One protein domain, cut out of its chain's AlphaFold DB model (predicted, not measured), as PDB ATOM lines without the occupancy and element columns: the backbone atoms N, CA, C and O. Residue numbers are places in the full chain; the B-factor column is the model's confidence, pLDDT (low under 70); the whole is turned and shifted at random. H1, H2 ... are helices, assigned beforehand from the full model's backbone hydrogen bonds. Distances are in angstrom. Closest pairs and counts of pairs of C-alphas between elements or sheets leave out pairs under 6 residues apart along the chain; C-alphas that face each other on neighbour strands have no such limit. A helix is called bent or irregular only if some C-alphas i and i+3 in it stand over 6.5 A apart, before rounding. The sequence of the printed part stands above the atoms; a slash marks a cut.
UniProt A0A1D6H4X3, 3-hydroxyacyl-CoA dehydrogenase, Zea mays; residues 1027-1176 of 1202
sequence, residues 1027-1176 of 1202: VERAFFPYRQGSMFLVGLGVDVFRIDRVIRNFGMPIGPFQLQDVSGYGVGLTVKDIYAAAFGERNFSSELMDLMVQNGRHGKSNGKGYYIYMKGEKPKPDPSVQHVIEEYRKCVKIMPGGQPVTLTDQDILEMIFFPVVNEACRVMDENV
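This is residues 1027 to 1176 of the 1202 residues of the protein "3-hydroxyacyl-CoA dehydrogenase" of Zea mays (UniProt A0A1D6H4X3). Two long helices, H1 and H8, lie side by side and run opposite ways, while H7 makes a corner with H1, the last residues of H1, 1042 to 1043, meeting H7 near its own end at Arg 1137, and H2 packs on the first residues of H8, 1153 to 1157. H6 and then H4 follow outward from H7, H3 packs on H2, and a long loop, residues 1103 to 1126, reaches away from H8. The printed part has 150 residues with eight named helices, H1 to H8 in chain order, and no named strand: all helix. It is compact, with a radius of gyration of the C-alphas of 15.2 A and spans of 44 by 35 by 30 A.

Begin with H8, residues 1153 to 1173; it touches H1, residues 1027 to 1043, at a shallow tilt of 32 degrees, opposite ways, closest at C-alphas 1037 and 1160, 4.7 A. H2, residues 1048 to 1058, touches H8 at residues 1153 to 1157 alone, closest at C-alphas 1054 and 1153, 6.1 A. H3, residues 1064 to 1071, touches H2, about perpendicular at 82 degrees, with C-alphas 1052 and 1064 closest at 6.0 A. H7, residues 1127 to 1140, touches H1, about perpendicular at 87 degrees; C-alphas 1043 and 1137 are closest, 5.0 A. H6, residues 1096 to 1102, touches H7, with C-alphas 1096 and 1136 closest at 5.6 A, and H4, residues 1073 to 1078, with C-alphas 1073 and 1097 closest at 6.0 A. H5, residues 1080 to 1090, and H1 are near each other. Every O i to N i+4 pair is within hydrogen-bond range in H2, H3, H4 and H6, against 11 of 13 in H1, 5 of 7 in H5, 8 of 10 in H7 and 15 of 17 in H8.

Find C-alpha 1027 at (141.804, 212.092, 136.117); H1 runs 24.8 A from there. H8 runs 30.3 A to C-alpha 1173 at (138.529, 225.372, 142.023), and H7 is 21.0 A long. H5 is irregular, with C-alphas 1086 and 1089 9.6 A apart, and H7 only just, with C-alphas 1128 and 1131 6.8 A apart.

The C-alphas of Gly 1120 and Asp 1173 are the two farthest apart, 45.1 A. The links H6 to H7 and H7 to H8 are long, and in the first residues 1115 to 1116 pair antiparallel with 1124 to 1125. The printed part has no cut, and its pLDDT is under 70 at residues 1074 to 1075 and 1078.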
ATOM      1  N   VAL A1027     141.160 212.543 137.363       90.05
ATOM      2  CA  VAL A1027     141.804 212.092 136.117       90.05
ATOM      3  C   VAL A1027     140.823 211.943 134.967       90.05
ATOM      4  O   VAL A1027     141.073 212.512 133.910       90.05
ATOM      5  N   GLU A1028     139.725 211.201 135.129       86.66
ATOM      6  CA  GLU A1028     138.749 211.005 134.040       86.66
ATOM      7  C   GLU A1028     138.132 212.338 133.601       86.66
ATOM      8  O   GLU A1028     137.911 212.576 132.411       86.66
ATOM      9  N   ARG A1029     137.956 213.251 134.557       85.97
ATOM     10  CA  ARG A1029     137.503 214.616 134.326       85.97
ATOM     11  C   ARG A1029     138.513 215.457 133.546       85.97
ATOM     12  O   ARG A1029     138.132 216.087 132.564       85.97
ATOM     13  N   ALA A1030     139.799 215.410 133.894       83.22
ATOM     14  CA  ALA A1030     140.854 216.040 133.094       83.22
ATOM     15  C   ALA A1030     141.034 215.356 131.721       83.22
ATOM     16  O   ALA A1030     141.402 215.993 130.734       83.22
ATOM     17  N   PHE A1031     140.741 214.056 131.630       84.84
ATOM     18  CA  PHE A1031     140.822 213.260 130.405       84.84
ATOM     19  C   PHE A1031     139.644 213.491 129.451       84.84
ATOM     20  O   PHE A1031     139.736 213.222 128.249       84.84
ATOM     21  N   PHE A1032     138.522 213.997 129.954       85.91
ATOM     22  CA  PHE A1032     137.325 214.239 129.160       85.91
ATOM     23  C   PHE A1032     137.553 215.286 128.046       85.91
ATOM     24  O   PHE A1032     137.368 214.928 126.878       85.91
ATOM     25  N   PRO A1033     138.075 216.503 128.315       90.07
ATOM     26  CA  PRO A1033     138.412 217.466 127.263       90.07
ATOM     27  C   PRO A1033     139.460 216.959 126.268       90.07
ATOM     28  O   PRO A1033     139.415 217.328 125.100       90.07
ATOM     29  N   TYR A1034     140.380 216.088 126.696       91.39
ATOM     30  CA  TYR A1034     141.385 215.495 125.807       91.39
ATOM     31  C   TYR A1034     140.734 214.660 124.692       91.39
ATOM     32  O   TYR A1034     141.096 214.784 123.517       91.39
ATOM     33  N   ARG A1035     139.722 213.847 125.034       88.60
ATOM     34  CA  ARG A1035     138.928 213.094 124.047       88.60
ATOM     35  C   ARG A1035     138.104 214.028 123.164       88.60
ATOM     36  O   ARG A1035     138.134 213.891 121.943       88.60
ATOM     37  N   GLN A1036     137.438 215.004 123.775       88.97
ATOM     38  CA  GLN A1036     136.544 215.926 123.075       88.97
ATOM     39  C   GLN A1036     137.283 216.826 122.085       88.97
ATOM     40  O   GLN A1036     136.882 216.916 120.928       88.97
ATOM     41  N   GLY A1037     138.410 217.415 122.491       92.52
ATOM     42  CA  GLY A1037     139.268 218.203 121.607       92.52
ATOM     43  C   GLY A1037     139.788 217.377 120.429       92.52
ATOM     44  O   GLY A1037     139.819 217.858 119.299       92.52
ATOM     45  N   SER A1038     140.104 216.098 120.657       94.64
ATOM     46  CA  SER A1038     140.524 215.188 119.585       94.64
ATOM     47  C   SER A1038     139.399 214.932 118.573       94.64
ATOM     48  O   SER A1038     139.627 215.022 117.368       94.64
ATOM     49  N   MET A1039     138.175 214.656 119.037       93.44
ATOM     50  CA  MET A1039     137.005 214.434 118.171       93.44
ATOM     51  C   MET A1039     136.598 215.710 117.420       93.44
ATOM     52  O   MET A1039     136.308 215.657 116.225       93.44
ATOM     53  N   PHE A1040     136.667 216.864 118.086       94.28
ATOM     54  CA  PHE A1040     136.437 218.174 117.480       94.28
ATOM     55  C   PHE A1040     137.401 218.438 116.314       94.28
ATOM     56  O   PHE A1040     136.971 218.828 115.229       94.28
ATOM     57  N   LEU A1041     138.694 218.139 116.482       95.91
ATOM     58  CA  LEU A1041     139.687 218.274 115.410       95.91
ATOM     59  C   LEU A1041     139.399 217.359 114.209       95.91
ATOM     60  O   LEU A1041     139.586 217.780 113.066       95.91
ATOM     61  N   VAL A1042     138.901 216.138 114.432       95.70
ATOM     62  CA  VAL A1042     138.464 215.256 113.332       95.70
ATOM     63  C   VAL A1042     137.299 215.876 112.566       95.70
ATOM     64  O   VAL A1042     137.292 215.841 111.330       95.70
ATOM     65  N   GLY A1043     136.355 216.486 113.287       93.63
ATOM     66  CA  GLY A1043     135.238 217.232 112.711       93.63
ATOM     67  C   GLY A1043     135.679 218.466 111.916       93.63
ATOM     68  O   GLY A1043     135.053 218.769 110.910       93.63
ATOM     69  N   LEU A1044     136.789 219.117 112.288       94.25
ATOM     70  CA  LEU A1044     137.420 220.208 111.524       94.25
ATOM     71  C   LEU A1044     138.233 219.742 110.302       94.25
ATOM     72  O   LEU A1044     138.826 220.565 109.606       94.25
ATOM     73  N   GLY A1045     138.283 218.439 110.027       93.55
ATOM     74  CA  GLY A1045     138.992 217.901 108.869       93.55
ATOM     75  C   GLY A1045     140.424 217.436 109.147       93.55
ATOM     76  O   GLY A1045     141.101 216.984 108.222       93.55
ATOM     77  N   VAL A1046     140.891 217.465 110.400       95.81
ATOM     78  CA  VAL A1046     142.212 216.928 110.758       95.81
ATOM     79  C   VAL A1046     142.185 215.397 110.706       95.81
ATOM     80  O   VAL A1046     141.219 214.753 111.114       95.81
ATOM     81  N   ASP A1047     143.248 214.805 110.165       94.52
ATOM     82  CA  ASP A1047     143.419 213.354 110.086       94.52
ATOM     83  C   ASP A1047     143.631 212.716 111.476       94.52
ATOM     84  O   ASP A1047     144.442 213.189 112.279       94.52
ATOM     85  N   VAL A1048     142.934 211.603 111.738       95.59
ATOM     86  CA  VAL A1048     142.997 210.840 112.999       95.59
ATOM     87  C   VAL A1048     144.428 210.392 113.308       95.59
ATOM     88  O   VAL A1048     144.922 210.564 114.427       95.59
ATOM     89  N   PHE A1049     145.137 209.867 112.308       96.27
ATOM     90  CA  PHE A1049     146.487 209.334 112.493       96.27
ATOM     91  C   PHE A1049     147.523 210.446 112.692       96.27
ATOM     92  O   PHE A1049     148.524 210.249 113.394       96.27
ATOM     93  N   ARG A1050     147.284 211.629 112.115       96.27
ATOM     94  CA  ARG A1050     148.040 212.853 112.396       96.27
ATOM     95  C   ARG A1050     147.872 213.281 113.850       96.27
ATOM     96  O   ARG A1050     148.895 213.528 114.484       96.27
ATOM     97  N   ILE A1051     146.649 213.329 114.380       97.03
ATOM     98  CA  ILE A1051     146.404 213.685 115.791       97.03
ATOM     99  C   ILE A1051     147.158 212.720 116.714       97.03
ATOM    100  O   ILE A1051     147.969 213.153 117.534       97.03
ATOM    101  N   ASP A1052     147.000 211.410 116.508       96.31
ATOM    102  CA  ASP A1052     147.698 210.386 117.295       96.31
ATOM    103  C   ASP A1052     149.226 210.517 117.214       96.31
ATOM    104  O   ASP A1052     149.931 210.311 118.206       96.31
ATOM    105  N   ARG A1053     149.771 210.864 116.042       95.18
ATOM    106  CA  ARG A1053     151.211 211.108 115.861       95.18
ATOM    107  C   ARG A1053     151.678 212.351 116.613       95.18
ATOM    108  O   ARG A1053     152.712 212.287 117.275       95.18
ATOM    109  N   VAL A1054     150.951 213.460 116.507       94.73
ATOM    110  CA  VAL A1054     151.279 214.723 117.186       94.73
ATOM    111  C   VAL A1054     151.290 214.526 118.701       94.73
ATOM    112  O   VAL A1054     152.250 214.912 119.369       94.73
ATOM    113  N   ILE A1055     150.289 213.828 119.232       93.81
ATOM    114  CA  ILE A1055     150.177 213.529 120.658       93.81
ATOM    115  C   ILE A1055     151.287 212.583 121.146       93.81
ATOM    116  O   ILE A1055     151.895 212.824 122.193       93.81
ATOM    117  N   ARG A1056     151.648 211.557 120.367       92.27
ATOM    118  CA  ARG A1056     152.813 210.712 120.688       92.27
ATOM    119  C   ARG A1056     154.126 211.490 120.653       92.27
ATOM    120  O   ARG A1056     154.966 211.308 121.529       92.27
ATOM    121  N   ASN A1057     154.294 212.395 119.688       89.65
ATOM    122  CA  ASN A1057     155.473 213.261 119.595       89.65
ATOM    123  C   ASN A1057     155.581 214.242 120.770       89.65
ATOM    124  O   ASN A1057     156.687 214.645 121.126       89.65
ATOM    125  N   PHE A1058     154.454 214.628 121.372       87.95
ATOM    126  CA  PHE A1058     154.435 215.419 122.599       87.95
ATOM    127  C   PHE A1058     154.947 214.635 123.816       87.95
ATOM    128  O   PHE A1058     155.529 215.228 124.724       87.95
ATOM    129  N   GLY A1059     154.805 213.306 123.803       87.43
ATOM    130  CA  GLY A1059     155.328 212.403 124.829       87.43
ATOM    131  C   GLY A1059     154.284 211.486 125.463       87.43
ATOM    132  O   GLY A1059     154.633 210.727 126.364       87.43
ATOM    133  N   MET A1060     153.027 211.527 125.007       89.70
ATOM    134  CA  MET A1060     152.020 210.551 125.426       89.70
ATOM    135  C   MET A1060     152.367 209.152 124.879       89.70
ATOM    136  O   MET A1060     152.803 209.036 123.731       89.70
ATOM    137  N   PRO A1061     152.148 208.067 125.644       87.01
ATOM    138  CA  PRO A1061     152.499 206.709 125.211       87.01
ATOM    139  C   PRO A1061     151.647 206.204 124.037       87.01
ATOM    140  O   PRO A1061     152.100 205.371 123.251       87.01
ATOM    141  N   ILE A1062     150.416 206.698 123.916       89.60
ATOM    142  CA  ILE A1062     149.431 206.294 122.915       89.60
ATOM    143  C   ILE A1062     148.601 207.517 122.509       89.60
ATOM    144  O   ILE A1062     148.376 208.410 123.326       89.60
ATOM    145  N   GLY A1063     148.184 207.584 121.244       92.76
ATOM    146  CA  GLY A1063     147.312 208.659 120.770       92.76
ATOM    147  C   GLY A1063     145.853 208.475 121.217       92.76
ATOM    148  O   GLY A1063     145.476 207.367 121.609       92.76
ATOM    149  N   PRO A1064     145.028 209.538 121.206       93.46
ATOM    150  CA  PRO A1064     143.638 209.486 121.665       93.46
ATOM    151  C   PRO A1064     142.780 208.433 120.950       93.46
ATOM    152  O   PRO A1064     141.940 207.809 121.597       93.46
ATOM    153  N   PHE A1065     142.979 208.200 119.652       95.17
ATOM    154  CA  PHE A1065     142.150 207.269 118.877       95.17
ATOM    155  C   PHE A1065     142.619 205.823 119.028       95.17
ATOM    156  O   PHE A1065     141.810 204.929 119.275       95.17
ATOM    157  N   GLN A1066     143.932 205.589 119.001       94.29
ATOM    158  CA  GLN A1066     144.485 204.283 119.351       94.29
ATOM    159  C   GLN A1066     144.131 203.891 120.797       94.29
ATOM    160  O   GLN A1066     143.897 202.718 121.080       94.29
ATOM    161  N   LEU A1067     144.054 204.850 121.726       90.47
ATOM    162  CA  LEU A1067     143.590 204.576 123.086       90.47
ATOM    163  C   LEU A1067     142.123 204.136 123.108       90.47
ATOM    164  O   LEU A1067     141.806 203.173 123.798       90.47
ATOM    165  N   GLN A1068     141.242 204.788 122.344       90.10
ATOM    166  CA  GLN A1068     139.838 204.370 122.240       90.10
ATOM    167  C   GLN A1068     139.708 202.938 121.711       90.10
ATOM    168  O   GLN A1068     138.918 202.164 122.247       90.10
ATOM    169  N   ASP A1069     140.521 202.545 120.728       92.55
ATOM    170  CA  ASP A1069     140.553 201.158 120.254       92.55
ATOM    171  C   ASP A1069     140.935 200.170 121.363       92.55
ATOM    172  O   ASP A1069     140.389 199.068 121.433       92.55
ATOM    173  N   VAL A1070     141.912 200.528 122.203       88.19
ATOM    174  CA  VAL A1070     142.408 199.659 123.279       88.19
ATOM    175  C   VAL A1070     141.413 199.580 124.436       88.19
ATOM    176  O   VAL A1070     141.223 198.492 124.981       88.19
ATOM    177  N   SER A1071     140.779 200.698 124.791       80.84
ATOM    178  CA  SER A1071     139.760 200.774 125.844       80.84
ATOM    179  C   SER A1071     138.418 200.168 125.417       80.84
ATOM    180  O   SER A1071     137.679 199.665 126.259       80.84
ATOM    181  N   GLY A1072     138.122 200.180 124.114       80.91
ATOM    182  CA  GLY A1072     136.830 199.804 123.545       80.91
ATOM    183  C   GLY A1072     135.804 200.941 123.616       80.91
ATOM    184  O   GLY A1072     135.771 201.724 124.565       80.91
ATOM    185  N   TYR A1073     134.932 201.024 122.609       82.63
ATOM    186  CA  TYR A1073     133.973 202.132 122.474       82.63
ATOM    187  C   TYR A1073     132.763 202.016 123.411       82.63
ATOM    188  O   TYR A1073     132.188 203.028 123.802       82.63
ATOM    189  N   GLY A1074     132.408 200.795 123.833       69.13
ATOM    190  CA  GLY A1074     131.233 200.541 124.675       69.13
ATOM    191  C   GLY A1074     131.260 201.284 126.013       69.13
ATOM    192  O   GLY A1074     130.252 201.858 126.405       69.13
ATOM    193  N   VAL A1075     132.423 201.361 126.673       65.24
ATOM    194  CA  VAL A1075     132.571 202.114 127.933       65.24
ATOM    195  C   VAL A1075     132.277 203.599 127.711       65.24
ATOM    196  O   VAL A1075     131.527 204.197 128.475       65.24
ATOM    197  N   GLY A1076     132.811 204.184 126.632       70.02
ATOM    198  CA  GLY A1076     132.570 205.583 126.273       70.02
ATOM    199  C   GLY A1076     131.097 205.881 125.983       70.02
ATOM    200  O   GLY A1076     130.594 206.912 126.422       70.02
ATOM    201  N   LEU A1077     130.400 204.960 125.314       75.60
ATOM    202  CA  LEU A1077     128.969 205.081 125.029       75.60
ATOM    203  C   LEU A1077     128.116 205.004 126.302       75.60
ATOM    204  O   LEU A1077     127.223 205.824 126.475       75.60
ATOM    205  N   THR A1078     128.430 204.098 127.237       68.58
ATOM    206  CA  THR A1078     127.655 203.959 128.490       68.58
ATOM    207  C   THR A1078     127.694 205.194 129.390       68.58
ATOM    208  O   THR A1078     126.772 205.421 130.167       68.58
ATOM    209  N   VAL A1079     128.748 206.006 129.292       70.01
ATOM    210  CA  VAL A1079     128.937 207.201 130.132       70.01
ATOM    211  C   VAL A1079     128.603 208.504 129.404       70.01
ATOM    212  O   VAL A1079     128.659 209.571 130.014       70.01
ATOM    213  N   LYS A1080     128.251 208.433 128.112       75.19
ATOM    214  CA  LYS A1080     127.985 209.592 127.247       75.19
ATOM    215  C   LYS A1080     126.903 210.497 127.839       75.19
ATOM    216  O   LYS A1080     127.141 211.691 128.007       75.19
ATOM    217  N   ASP A1081     125.775 209.917 128.241       75.12
ATOM    218  CA  ASP A1081     124.643 210.667 128.800       75.12
ATOM    219  C   ASP A1081     124.945 211.223 130.197       75.12
ATOM    220  O   ASP A1081     124.544 212.337 130.530       75.12
ATOM    221  N   ILE A1082     125.726 210.486 130.996       74.17
ATOM    222  CA  ILE A1082     126.166 210.925 132.328       74.17
ATOM    223  C   ILE A1082     127.030 212.183 132.206       74.17
ATOM    224  O   ILE A1082     126.823 213.156 132.930       74.17
ATOM    225  N   TYR A1083     127.986 212.187 131.273       78.40
ATOM    226  CA  TYR A1083     128.847 213.345 131.044       78.40
ATOM    227  C   TYR A1083     128.115 214.507 130.377       78.40
ATOM    228  O   TYR A1083     128.356 215.654 130.752       78.40
ATOM    229  N   ALA A1084     127.194 214.237 129.451       78.86
ATOM    230  CA  ALA A1084     126.343 215.274 128.874       78.86
ATOM    231  C   ALA A1084     125.528 215.992 129.962       78.86
ATOM    232  O   ALA A1084     125.542 217.221 130.028       78.86
ATOM    233  N   ALA A1085     124.902 215.236 130.870       77.45
ATOM    234  CA  ALA A1085     124.147 215.789 131.990       77.45
ATOM    235  C   ALA A1085     125.037 216.540 132.997       77.45
ATOM    236  O   ALA A1085     124.660 217.605 133.478       77.45
ATOM    237  N   ALA A1086     126.223 216.010 133.314       76.89
ATOM    238  CA  ALA A1086     127.120 216.609 134.304       76.89
ATOM    239  C   ALA A1086     127.831 217.878 133.803       76.89
ATOM    240  O   ALA A1086     128.147 218.772 134.591       76.89
ATOM    241  N   PHE A1087     128.129 217.956 132.504       82.34
ATOM    242  CA  PHE A1087     129.001 218.993 131.953       82.34
ATOM    243  C   PHE A1087     128.292 219.997 131.038       82.34
ATOM    244  O   PHE A1087     128.850 221.076 130.822       82.34
ATOM    245  N   GLY A1088     127.072 219.703 130.571       81.33
ATOM    246  CA  GLY A1088     126.239 220.631 129.803       81.33
ATOM    247  C   GLY A1088     126.957 221.164 128.563       81.33
ATOM    248  O   GLY A1088     127.493 220.393 127.776       81.33
ATOM    249  N   GLU A1089     127.035 222.491 128.427       77.27
ATOM    250  CA  GLU A1089     127.716 223.182 127.316       77.27
ATOM    251  C   GLU A1089     129.207 222.829 127.170       77.27
ATOM    252  O   GLU A1089     129.795 223.026 126.109       77.27
ATOM    253  N   ARG A1090     129.843 222.285 128.218       81.35
ATOM    254  CA  ARG A1090     131.240 221.819 128.154       81.35
ATOM    255  C   ARG A1090     131.386 220.489 127.407       81.35
ATOM    256  O   ARG A1090     132.507 220.085 127.102       81.35
ATOM    257  N   ASN A1091     130.288 219.779 127.157       81.57
ATOM    258  CA  ASN A1091     130.280 218.522 126.425       81.57
ATOM    259  C   ASN A1091     130.168 218.782 124.916       81.57
ATOM    260  O   ASN A1091     129.169 219.310 124.438       81.57
ATOM    261  N   PHE A1092     131.171 218.351 124.154       82.55
ATOM    262  CA  PHE A1092     131.084 218.307 122.700       82.55
ATOM    263  C   PHE A1092     130.366 217.024 122.262       82.55
ATOM    264  O   PHE A1092     130.874 215.915 122.430       82.55
ATOM    265  N   SER A1093     129.163 217.149 121.710       73.09
ATOM    266  CA  SER A1093     128.432 215.990 121.194       73.09
ATOM    267  C   SER A1093     129.154 215.401 119.979       73.09
ATOM    268  O   SER A1093     129.353 216.078 118.974       73.09
ATOM    269  N   SER A1094     129.551 214.133 120.075       82.09
ATOM    270  CA  SER A1094     130.183 213.388 118.986       82.09
ATOM    271  C   SER A1094     129.492 212.041 118.799       82.09
ATOM    272  O   SER A1094     129.389 211.260 119.748       82.09
ATOM    273  N   GLU A1095     129.047 211.754 117.575       86.67
ATOM    274  CA  GLU A1095     128.562 210.430 117.163       86.67
ATOM    275  C   GLU A1095     129.680 209.520 116.631       86.67
ATOM    276  O   GLU A1095     129.406 208.415 116.174       86.67
ATOM    277  N   LEU A1096     130.953 209.936 116.663       91.40
ATOM    278  CA  LEU A1096     132.029 209.158 116.035       91.40
ATOM    279  C   LEU A1096     132.155 207.752 116.641       91.40
ATOM    280  O   LEU A1096     132.345 206.792 115.903       91.40
ATOM    281  N   MET A1097     132.027 207.605 117.964       89.54
ATOM    282  CA  MET A1097     132.050 206.279 118.600       89.54
ATOM    283  C   MET A1097     130.838 205.428 118.198       89.54
ATOM    284  O   MET A1097     131.000 204.234 117.951       89.54
ATOM    285  N   ASP A1098     129.652 206.035 118.091       90.34
ATOM    286  CA  ASP A1098     128.436 205.365 117.622       90.34
ATOM    287  C   ASP A1098     128.625 204.842 116.190       90.34
ATOM    288  O   ASP A1098     128.398 203.663 115.918       90.34
ATOM    289  N   LEU A1099     129.142 205.689 115.295       93.48
ATOM    290  CA  LEU A1099     129.431 205.349 113.901       93.48
ATOM    291  C   LEU A1099     130.483 204.243 113.770       93.48
ATOM    292  O   LEU A1099     130.353 203.363 112.918       93.48
ATOM    293  N   MET A1100     131.513 204.236 114.622       94.50
ATOM    294  CA  MET A1100     132.509 203.160 114.637       94.50
ATOM    295  C   MET A1100     131.866 201.808 114.974       94.50
ATOM    296  O   MET A1100     132.105 200.829 114.264       94.50
ATOM    297  N   VAL A1101     131.008 201.760 116.002       91.66
ATOM    298  CA  VAL A1101     130.282 200.540 116.394       91.66
ATOM    299  C   VAL A1101     129.307 200.092 115.305       91.66
ATOM    300  O   VAL A1101     129.303 198.915 114.949       91.66
ATOM    301  N   GLN A1102     128.533 201.013 114.720       92.14
ATOM    302  CA  GLN A1102     127.613 200.717 113.610       92.14
ATOM    303  C   GLN A1102     128.337 200.118 112.397       92.14
ATOM    304  O   GLN A1102     127.824 199.212 111.748       92.14
ATOM    305  N   ASN A1103     129.572 200.556 112.140       93.92
ATOM    306  CA  ASN A1103     130.426 200.023 111.080       93.92
ATOM    307  C   ASN A1103     131.230 198.772 111.504       93.92
ATOM    308  O   ASN A1103     132.220 198.411 110.860       93.92
ATOM    309  N   GLY A1104     130.838 198.105 112.597       91.66
ATOM    310  CA  GLY A1104     131.435 196.851 113.067       91.66
ATOM    311  C   GLY A1104     132.884 196.984 113.546       91.66
ATOM    312  O   GLY A1104     133.620 195.994 113.602       91.66
ATOM    313  N   ARG A1105     133.333 198.197 113.877       93.80
ATOM    314  CA  ARG A1105     134.668 198.465 114.419       93.80
ATOM    315  C   ARG A1105     134.532 198.553 115.930       93.80
ATOM    316  O   ARG A1105     133.877 199.464 116.414       93.80
ATOM    317  N   HIS A1106     135.111 197.619 116.685       90.55
ATOM    318  CA  HIS A1106     135.056 197.603 118.159       90.55
ATOM    319  C   HIS A1106     136.461 197.709 118.782       90.55
ATOM    320  O   HIS A1106     136.682 197.340 119.945       90.55
ATOM    321  N   GLY A1107     137.434 198.188 118.004       91.54
ATOM    322  CA  GLY A1107     138.803 198.389 118.451       91.54
ATOM    323  C   GLY A1107     139.595 197.088 118.534       91.54
ATOM    324  O   GLY A1107     139.435 196.157 117.746       91.54
ATOM    325  N   LYS A1108     140.467 196.996 119.535       89.73
ATOM    326  CA  LYS A1108     141.327 195.831 119.763       89.73
ATOM    327  C   LYS A1108     140.531 194.558 120.062       89.73
ATOM    328  O   LYS A1108     141.026 193.465 119.797       89.73
ATOM    329  N   SER A1109     139.317 194.690 120.602       84.94
ATOM    330  CA  SER A1109     138.482 193.561 121.033       84.94
ATOM    331  C   SER A1109     138.061 192.635 119.884       84.94
ATOM    332  O   SER A1109     138.053 191.420 120.068       84.94
ATOM    333  N   ASN A1110     137.785 193.185 118.697       89.93
ATOM    334  CA  ASN A1110     137.452 192.433 117.483       89.93
ATOM    335  C   ASN A1110     138.525 192.561 116.385       89.93
ATOM    336  O   ASN A1110     138.285 192.206 115.234       89.93
ATOM    337  N   GLY A1111     139.707 193.078 116.733       90.16
ATOM    338  CA  GLY A1111     140.830 193.238 115.812       90.16
ATOM    339  C   GLY A1111     140.759 194.465 114.895       90.16
ATOM    340  O   GLY A1111     141.721 194.707 114.164       90.16
ATOM    341  N   LYS A1112     139.670 195.248 114.920       92.24
ATOM    342  CA  LYS A1112     139.427 196.337 113.962       92.24
ATOM    343  C   LYS A1112     138.808 197.573 114.631       92.24
ATOM    344  O   LYS A1112     137.667 197.553 115.085       92.24
ATOM    345  N   GLY A1113     139.559 198.671 114.649       94.57
ATOM    346  CA  GLY A1113     139.156 199.989 115.153       94.57
ATOM    347  C   GLY A1113     139.506 201.103 114.171       94.57
ATOM    348  O   GLY A1113     139.261 200.960 112.972       94.57
ATOM    349  N   TYR A1114     140.125 202.183 114.655       96.39
ATOM    350  CA  TYR A1114     140.907 203.093 113.800       96.39
ATOM    351  C   TYR A1114     142.175 202.400 113.280       96.39
ATOM    352  O   TYR A1114     142.669 202.700 112.194       96.39
ATOM    353  N   TYR A1115     142.688 201.448 114.061       96.57
ATOM    354  CA  TYR A1115     143.825 200.598 113.737       96.57
ATOM    355  C   TYR A1115     143.398 199.136 113.543       96.57
ATOM    356  O   TYR A1115     142.389 198.674 114.083       96.57
ATOM    357  N   ILE A1116     144.217 198.381 112.812       95.10
ATOM    358  CA  ILE A1116     144.137 196.923 112.698       95.10
ATOM    359  C   ILE A1116     145.024 196.295 113.778       95.10
ATOM    360  O   ILE A1116     146.210 196.624 113.883       95.10
ATOM    361  N   TYR A1117     144.463 195.367 114.555       92.51
ATOM    362  CA  TYR A1117     145.153 194.629 115.613       92.51
ATOM    363  C   TYR A1117     145.296 193.157 115.225       92.51
ATOM    364  O   TYR A1117     144.354 192.376 115.343       92.51
ATOM    365  N   MET A1118     146.502 192.766 114.812       88.27
ATOM    366  CA  MET A1118     146.870 191.367 114.584       88.27
ATOM    367  C   MET A1118     147.660 190.822 115.777       88.27
ATOM    368  O   MET A1118     148.438 191.534 116.418       88.27
ATOM    369  N   LYS A1119     147.450 189.547 116.114       82.10
ATOM    370  CA  LYS A1119     148.081 188.913 117.280       82.10
ATOM    371  C   LYS A1119     149.605 188.887 117.109       82.10
ATOM    372  O   LYS A1119     150.106 188.285 116.172       82.10
ATOM    373  N   GLY A1120     150.332 189.505 118.040       79.00
ATOM    374  CA  GLY A1120     151.800 189.570 118.018       79.00
ATOM    375  C   GLY A1120     152.384 190.716 117.184       79.00
ATOM    376  O   GLY A1120     153.589 190.942 117.244       79.00
ATOM    377  N   GLU A1121     151.556 191.481 116.470       84.81
ATOM    378  CA  GLU A1121     152.002 192.632 115.683       84.81
ATOM    379  C   GLU A1121     151.700 193.965 116.375       84.81
ATOM    380  O   GLU A1121     150.814 194.083 117.226       84.81
ATOM    381  N   LYS A1122     152.443 195.008 115.984       85.86
ATOM    382  CA  LYS A1122     152.105 196.388 116.350       85.86
ATOM    383  C   LYS A1122     150.872 196.842 115.554       85.86
ATOM    384  O   LYS A1122     150.772 196.500 114.376       85.86
ATOM    385  N   PRO A1123     149.968 197.634 116.157       90.55
ATOM    386  CA  PRO A1123     148.783 198.127 115.466       90.55
ATOM    387  C   PRO A1123     149.163 199.003 114.270       90.55
ATOM    388  O   PRO A1123     150.058 199.847 114.372       90.55
ATOM    389  N   LYS A1124     148.476 198.805 113.144       92.28
ATOM    390  CA  LYS A1124     148.683 199.560 111.897       92.28
ATOM    391  C   LYS A1124     147.449 200.423 111.613       92.28
ATOM    392  O   LYS A1124     146.350 199.916 111.828       92.28
ATOM    393  N   PRO A1125     147.597 201.690 111.177       94.17
ATOM    394  CA  PRO A1125     146.469 202.501 110.712       94.17
ATOM    395  C   PRO A1125     145.593 201.713 109.735       94.17
ATOM    396  O   PRO A1125     146.146 201.043 108.864       94.17
ATOM    397  N   ASP A1126     144.267 201.766 109.878       93.69
ATOM    398  CA  ASP A1126     143.332 201.154 108.929       93.69
ATOM    399  C   ASP A1126     142.762 202.229 107.988       93.69
ATOM    400  O   ASP A1126     141.824 202.928 108.373       93.69
ATOM    401  N   PRO A1127     143.255 202.368 106.742       89.57
ATOM    402  CA  PRO A1127     142.737 203.363 105.802       89.57
ATOM    403  C   PRO A1127     141.243 203.192 105.513       89.57
ATOM    404  O   PRO A1127     140.560 204.158 105.183       89.57
ATOM    405  N   SER A1128     140.700 201.979 105.679       92.28
ATOM    406  CA  SER A1128     139.278 201.728 105.444       92.28
ATOM    407  C   SER A1128     138.372 202.390 106.484       92.28
ATOM    408  O   SER A1128     137.161 202.351 106.309       92.28
ATOM    409  N   VAL A1129     138.896 202.994 107.562       95.09
ATOM    410  CA  VAL A1129     138.093 203.783 108.521       95.09
ATOM    411  C   VAL A1129     137.625 205.122 107.941       95.09
ATOM    412  O   VAL A1129     136.702 205.737 108.467       95.09
ATOM    413  N   GLN A1130     138.227 205.563 106.835       93.05
ATOM    414  CA  GLN A1130     138.012 206.891 106.273       93.05
ATOM    415  C   GLN A1130     136.541 207.185 105.930       93.05
ATOM    416  O   GLN A1130     136.080 208.288 106.200       93.05
ATOM    417  N   HIS A1131     135.775 206.200 105.439       93.39
ATOM    418  CA  HIS A1131     134.341 206.383 105.159       93.39
ATOM    419  C   HIS A1131     133.528 206.717 106.423       93.39
ATOM    420  O   HIS A1131     132.645 207.566 106.369       93.39
ATOM    421  N   VAL A1132     133.872 206.118 107.572       95.02
ATOM    422  CA  VAL A1132     133.240 206.399 108.876       95.02
ATOM    423  C   VAL A1132     133.592 207.811 109.348       95.02
ATOM    424  O   VAL A1132     132.751 208.536 109.872       95.02
ATOM    425  N   ILE A1133     134.843 208.234 109.134       94.73
ATOM    426  CA  ILE A1133     135.303 209.592 109.457       94.73
ATOM    427  C   ILE A1133     134.586 210.634 108.587       94.73
ATOM    428  O   ILE A1133     134.217 211.703 109.072       94.73
ATOM    429  N   GLU A1134     134.383 210.347 107.303       92.18
ATOM    430  CA  GLU A1134     133.646 211.218 106.385       92.18
ATOM    431  C   GLU A1134     132.158 211.299 106.732       92.18
ATOM    432  O   GLU A1134     131.586 212.389 106.694       92.18
ATOM    433  N   GLU A1135     131.543 210.181 107.116       93.25
ATOM    434  CA  GLU A1135     130.182 210.148 107.653       93.25
ATOM    435  C   GLU A1135     130.068 211.007 108.919       93.25
ATOM    436  O   GLU A1135     129.231 211.906 108.981       93.25
ATOM    437  N   TYR A1136     130.997 210.851 109.866       94.13
ATOM    438  CA  TYR A1136     131.059 211.674 111.073       94.13
ATOM    439  C   TYR A1136     131.172 213.177 110.767       94.13
ATOM    440  O   TYR A1136     130.447 213.996 111.335       94.13
ATOM    441  N   ARG A1137     132.040 213.564 109.823       92.29
ATOM    442  CA  ARG A1137     132.192 214.968 109.398       92.29
ATOM    443  C   ARG A1137     130.897 215.542 108.813       92.29
ATOM    444  O   ARG A1137     130.602 216.716 109.043       92.29
ATOM    445  N   LYS A1138     130.112 214.727 108.097       87.82
ATOM    446  CA  LYS A1138     128.787 215.112 107.573       87.82
ATOM    447  C   LYS A1138     127.739 215.267 108.673       87.82
ATOM    448  O   LYS A1138     126.848 216.099 108.507       87.82
ATOM    449  N   CYS A1139     127.831 214.504 109.762       87.38
ATOM    450  CA  CYS A1139     126.933 214.629 110.913       87.38
ATOM    451  C   CYS A1139     127.189 215.929 111.687       87.38
ATOM    452  O   CYS A1139     126.260 216.702 111.904       87.38
ATOM    453  N   VAL A1140     128.451 216.212 112.028       87.49
ATOM    454  CA  VAL A1140     128.802 217.330 112.924       87.49
ATOM    455  C   VAL A1140     128.788 218.698 112.231       87.49
ATOM    456  O   VAL A1140     128.434 219.692 112.856       87.49
ATOM    457  N   LYS A1141     129.157 218.775 110.941       85.16
ATOM    458  CA  LYS A1141     129.078 219.999 110.107       85.16
ATOM    459  C   LYS A1141     129.773 221.251 110.680       85.16
ATOM    460  O   LYS A1141     129.286 222.363 110.506       85.16
ATOM    461  N   ILE A1142     130.938 221.090 111.311       88.52
ATOM    462  CA  ILE A1142     131.712 222.209 111.899       88.52
ATOM    463  C   ILE A1142     132.865 222.728 111.024       88.52
ATOM    464  O   ILE A1142     133.533 223.682 111.414       88.52
ATOM    465  N   MET A1143     133.125 222.135 109.851       87.01
ATOM    466  CA  MET A1143     134.152 222.635 108.923       87.01
ATOM    467  C   MET A1143     133.735 223.990 108.325       87.01
ATOM    468  O   MET A1143     132.707 224.042 107.639       87.01
ATOM    469  N   PRO A1144     134.514 225.074 108.509       80.51
ATOM    470  CA  PRO A1144     134.224 226.366 107.891       80.51
ATOM    471  C   PRO A1144     134.156 226.237 106.362       80.51
ATOM    472  O   PRO A1144     135.098 225.771 105.725       80.51
ATOM    473  N   GLY A1145     133.017 226.598 105.764       84.34
ATOM    474  CA  GLY A1145     132.798 226.460 104.316       84.34
ATOM    475  C   GLY A1145     132.843 225.015 103.790       84.34
ATOM    476  O   GLY A1145     133.018 224.811 102.592       84.34
ATOM    477  N   GLY A1146     132.732 224.009 104.666       81.82
ATOM    478  CA  GLY A1146     132.846 222.594 104.301       81.82
ATOM    479  C   GLY A1146     134.268 222.128 103.961       81.82
ATOM    480  O   GLY A1146     134.429 220.990 103.527       81.82
ATOM    481  N   GLN A1147     135.288 222.972 104.155       85.36
ATOM    482  CA  GLN A1147     136.683 222.653 103.846       85.36
ATOM    483  C   GLN A1147     137.478 222.286 105.110       85.36
ATOM    484  O   GLN A1147     137.273 222.903 106.160       85.36
ATOM    485  N   PRO A1148     138.415 221.319 105.034       86.14
ATOM    486  CA  PRO A1148     139.308 220.998 106.144       86.14
ATOM    487  C   PRO A1148     140.138 222.204 106.595       86.14
ATOM    488  O   PRO A1148     140.746 222.900 105.779       86.14
ATOM    489  N   VAL A1149     140.227 222.420 107.905       89.00
ATOM    490  CA  VAL A1149     141.072 223.471 108.479       89.00
ATOM    491  C   VAL A1149     142.537 223.037 108.439       89.00
ATOM    492  O   VAL A1149     142.898 221.936 108.860       89.00
ATOM    493  N   THR A1150     143.412 223.926 107.965       88.91
ATOM    494  CA  THR A1150     144.861 223.707 108.018       88.91
ATOM    495  C   THR A1150     145.401 224.182 109.360       88.91
ATOM    496  O   THR A1150     145.461 225.377 109.621       88.91
ATOM    497  N   LEU A1151     145.803 223.234 110.204       92.72
ATOM    498  CA  LEU A1151     146.394 223.486 111.522       92.72
ATOM    499  C   LEU A1151     147.846 223.013 111.555       92.72
ATOM    500  O   LEU A1151     148.177 221.991 110.942       92.72
ATOM    501  N   THR A1152     148.711 223.707 112.291       93.83
ATOM    502  CA  THR A1152     150.063 223.238 112.617       93.83
ATOM    503  C   THR A1152     150.017 222.134 113.680       93.83
ATOM    504  O   THR A1152     149.006 221.916 114.345       93.83
ATOM    505  N   ASP A1153     151.122 221.403 113.860       91.73
ATOM    506  CA  ASP A1153     151.214 220.406 114.937       91.73
ATOM    507  C   ASP A1153     151.126 221.059 116.329       91.73
ATOM    508  O   ASP A1153     150.666 220.422 117.274       91.73
ATOM    509  N   GLN A1154     151.538 222.324 116.458       92.00
ATOM    510  CA  GLN A1154     151.414 223.076 117.704       92.00
ATOM    511  C   GLN A1154     149.953 223.480 117.957       92.00
ATOM    512  O   GLN A1154     149.476 223.263 119.067       92.00
ATOM    513  N   ASP A1155     149.219 223.926 116.931       94.47
ATOM    514  CA  ASP A1155     147.785 224.237 117.054       94.47
ATOM    515  C   ASP A1155     146.988 223.004 117.505       94.47
ATOM    516  O   ASP A1155     146.152 223.091 118.400       94.47
ATOM    517  N   ILE A1156     147.292 221.823 116.949       94.60
ATOM    518  CA  ILE A1156     146.673 220.551 117.363       94.60
ATOM    519  C   ILE A1156     146.921 220.275 118.854       94.60
ATOM    520  O   ILE A1156     146.001 219.868 119.563       94.60
ATOM    521  N   LEU A1157     148.150 220.491 119.344       93.50
ATOM    522  CA  LEU A1157     148.473 220.301 120.760       93.50
ATOM    523  C   LEU A1157     147.724 221.287 121.652       93.50
ATOM    524  O   LEU A1157     147.200 220.883 122.686       93.50
ATOM    525  N   GLU A1158     147.672 222.558 121.269       94.47
ATOM    526  CA  GLU A1158     147.028 223.613 122.054       94.47
ATOM    527  C   GLU A1158     145.509 223.429 122.096       94.47
ATOM    528  O   GLU A1158     144.919 223.471 123.175       94.47
ATOM    529  N   MET A1159     144.883 223.095 120.965       94.10
ATOM    530  CA  MET A1159     143.443 222.823 120.891       94.10
ATOM    531  C   MET A1159     143.017 221.575 121.677       94.10
ATOM    532  O   MET A1159     141.859 221.485 122.080       94.10
ATOM    533  N   ILE A1160     143.926 220.627 121.933       94.30
ATOM    534  CA  ILE A1160     143.662 219.467 122.798       94.30
ATOM    535  C   ILE A1160     143.977 219.785 124.264       94.30
ATOM    536  O   ILE A1160     143.154 219.526 125.142       94.30
ATOM    537  N   PHE A1161     145.160 220.329 124.561       93.41
ATOM    538  CA  PHE A1161     145.646 220.442 125.937       93.41
ATOM    539  C   PHE A1161     145.221 221.721 126.658       93.41
ATOM    540  O   PHE A1161     145.127 221.685 127.880       93.41
ATOM    541  N   PHE A1162     144.917 222.831 125.982       94.31
ATOM    542  CA  PHE A1162     144.418 224.021 126.686       94.31
ATOM    543  C   PHE A1162     143.034 223.794 127.312       94.31
ATOM    544  O   PHE A1162     142.859 224.171 128.472       94.31
ATOM    545  N   PRO A1163     142.075 223.107 126.655       92.02
ATOM    546  CA  PRO A1163     140.850 222.669 127.321       92.02
ATOM    547  C   PRO A1163     141.101 221.738 128.517       92.02
ATOM    548  O   PRO A1163     140.421 221.865 129.532       92.02
ATOM    549  N   VAL A1164     142.098 220.847 128.433       91.99
ATOM    550  CA  VAL A1164     142.507 219.972 129.552       91.99
ATOM    551  C   VAL A1164     143.052 220.793 130.720       91.99
ATOM    552  O   VAL A1164     142.657 220.563 131.857       91.99
ATOM    553  N   VAL A1165     143.915 221.776 130.453       91.71
ATOM    554  CA  VAL A1165     144.448 222.695 131.472       91.71
ATOM    555  C   VAL A1165     143.323 223.519 132.100       91.71
ATOM    556  O   VAL A1165     143.283 223.676 133.315       91.71
ATOM    557  N   ASN A1166     142.375 224.003 131.297       92.43
ATOM    558  CA  ASN A1166     141.225 224.743 131.807       92.43
ATOM    559  C   ASN A1166     140.346 223.868 132.718       92.43
ATOM    560  O   ASN A1166     139.919 224.310 133.782       92.43
ATOM    561  N   GLU A1167     140.112 222.606 132.351       90.70
ATOM    562  CA  GLU A1167     139.366 221.684 133.212       90.70
ATOM    563  C   GLU A1167     140.155 221.290 134.466       90.70
ATOM    564  O   GLU A1167     139.572 221.215 135.542       90.70
ATOM    565  N   ALA A1168     141.478 221.137 134.373       91.02
ATOM    566  CA  ALA A1168     142.350 220.958 135.532       91.02
ATOM    567  C   ALA A1168     142.229 222.129 136.525       91.02
ATOM    568  O   ALA A1168     142.142 221.909 137.733       91.02
ATOM    569  N   CYS A1169     142.143 223.369 136.028       91.32
ATOM    570  CA  CYS A1169     141.861 224.537 136.862       91.32
ATOM    571  C   CYS A1169     140.506 224.436 137.573       91.32
ATOM    572  O   CYS A1169     140.429 224.760 138.754       91.32
ATOM    573  N   ARG A1170     139.459 223.927 136.910       89.78
ATOM    574  CA  ARG A1170     138.144 223.708 137.544       89.78
ATOM    575  C   ARG A1170     138.160 222.594 138.587       89.78
ATOM    576  O   ARG A1170     137.573 222.757 139.645       89.78
ATOM    577  N   VAL A1171     138.861 221.489 138.326       90.58
ATOM    578  CA  VAL A1171     139.075 220.402 139.305       90.58
ATOM    579  C   VAL A1171     139.705 220.953 140.591       90.58
ATOM    580  O   VAL A1171     139.335 220.538 141.689       90.58
ATOM    581  N   MET A1172     140.629 221.911 140.470       89.79
ATOM    582  CA  MET A1172     141.211 222.603 141.624       89.79
ATOM    583  C   MET A1172     140.226 223.574 142.289       89.79
ATOM    584  O   MET A1172     140.108 223.549 143.511       89.79
ATOM    585  N   ASP A1173     139.506 224.390 141.513       88.55
ATOM    586  CA  ASP A1173     138.529 225.372 142.023       88.55
ATOM    587  C   ASP A1173     137.382 224.703 142.804       88.55
ATOM    588  O   ASP A1173     136.979 225.138 143.881       88.55
ATOM    589  N   GLU A1174     136.926 223.551 142.318       88.45
ATOM    590  CA  GLU A1174     135.890 222.734 142.952       88.45
ATOM    591  C   GLU A1174     136.425 221.871 144.111       88.45
ATOM    592  O   GLU A1174     135.688 221.069 144.684       88.45
ATOM    593  N   ASN A1175     137.701 222.034 144.488       87.57
ATOM    594  CA  ASN A1175     138.375 221.296 145.563       87.57
ATOM    595  C   ASN A1175     138.302 219.765 145.408       87.57
ATOM    596  O   ASN A1175     138.286 219.019 146.395       87.57
ATOM    597  N   VAL A1176     138.273 219.285 144.161       90.64
ATOM    598  CA  VAL A1176     138.309 217.850 143.860       90.64
ATOM    599  C   VAL A1176     139.683 217.283 144.204       90.64
ATOM    600  O   VAL A1176     139.774 216.171 144.699       90.64
TER     601      VAL A1176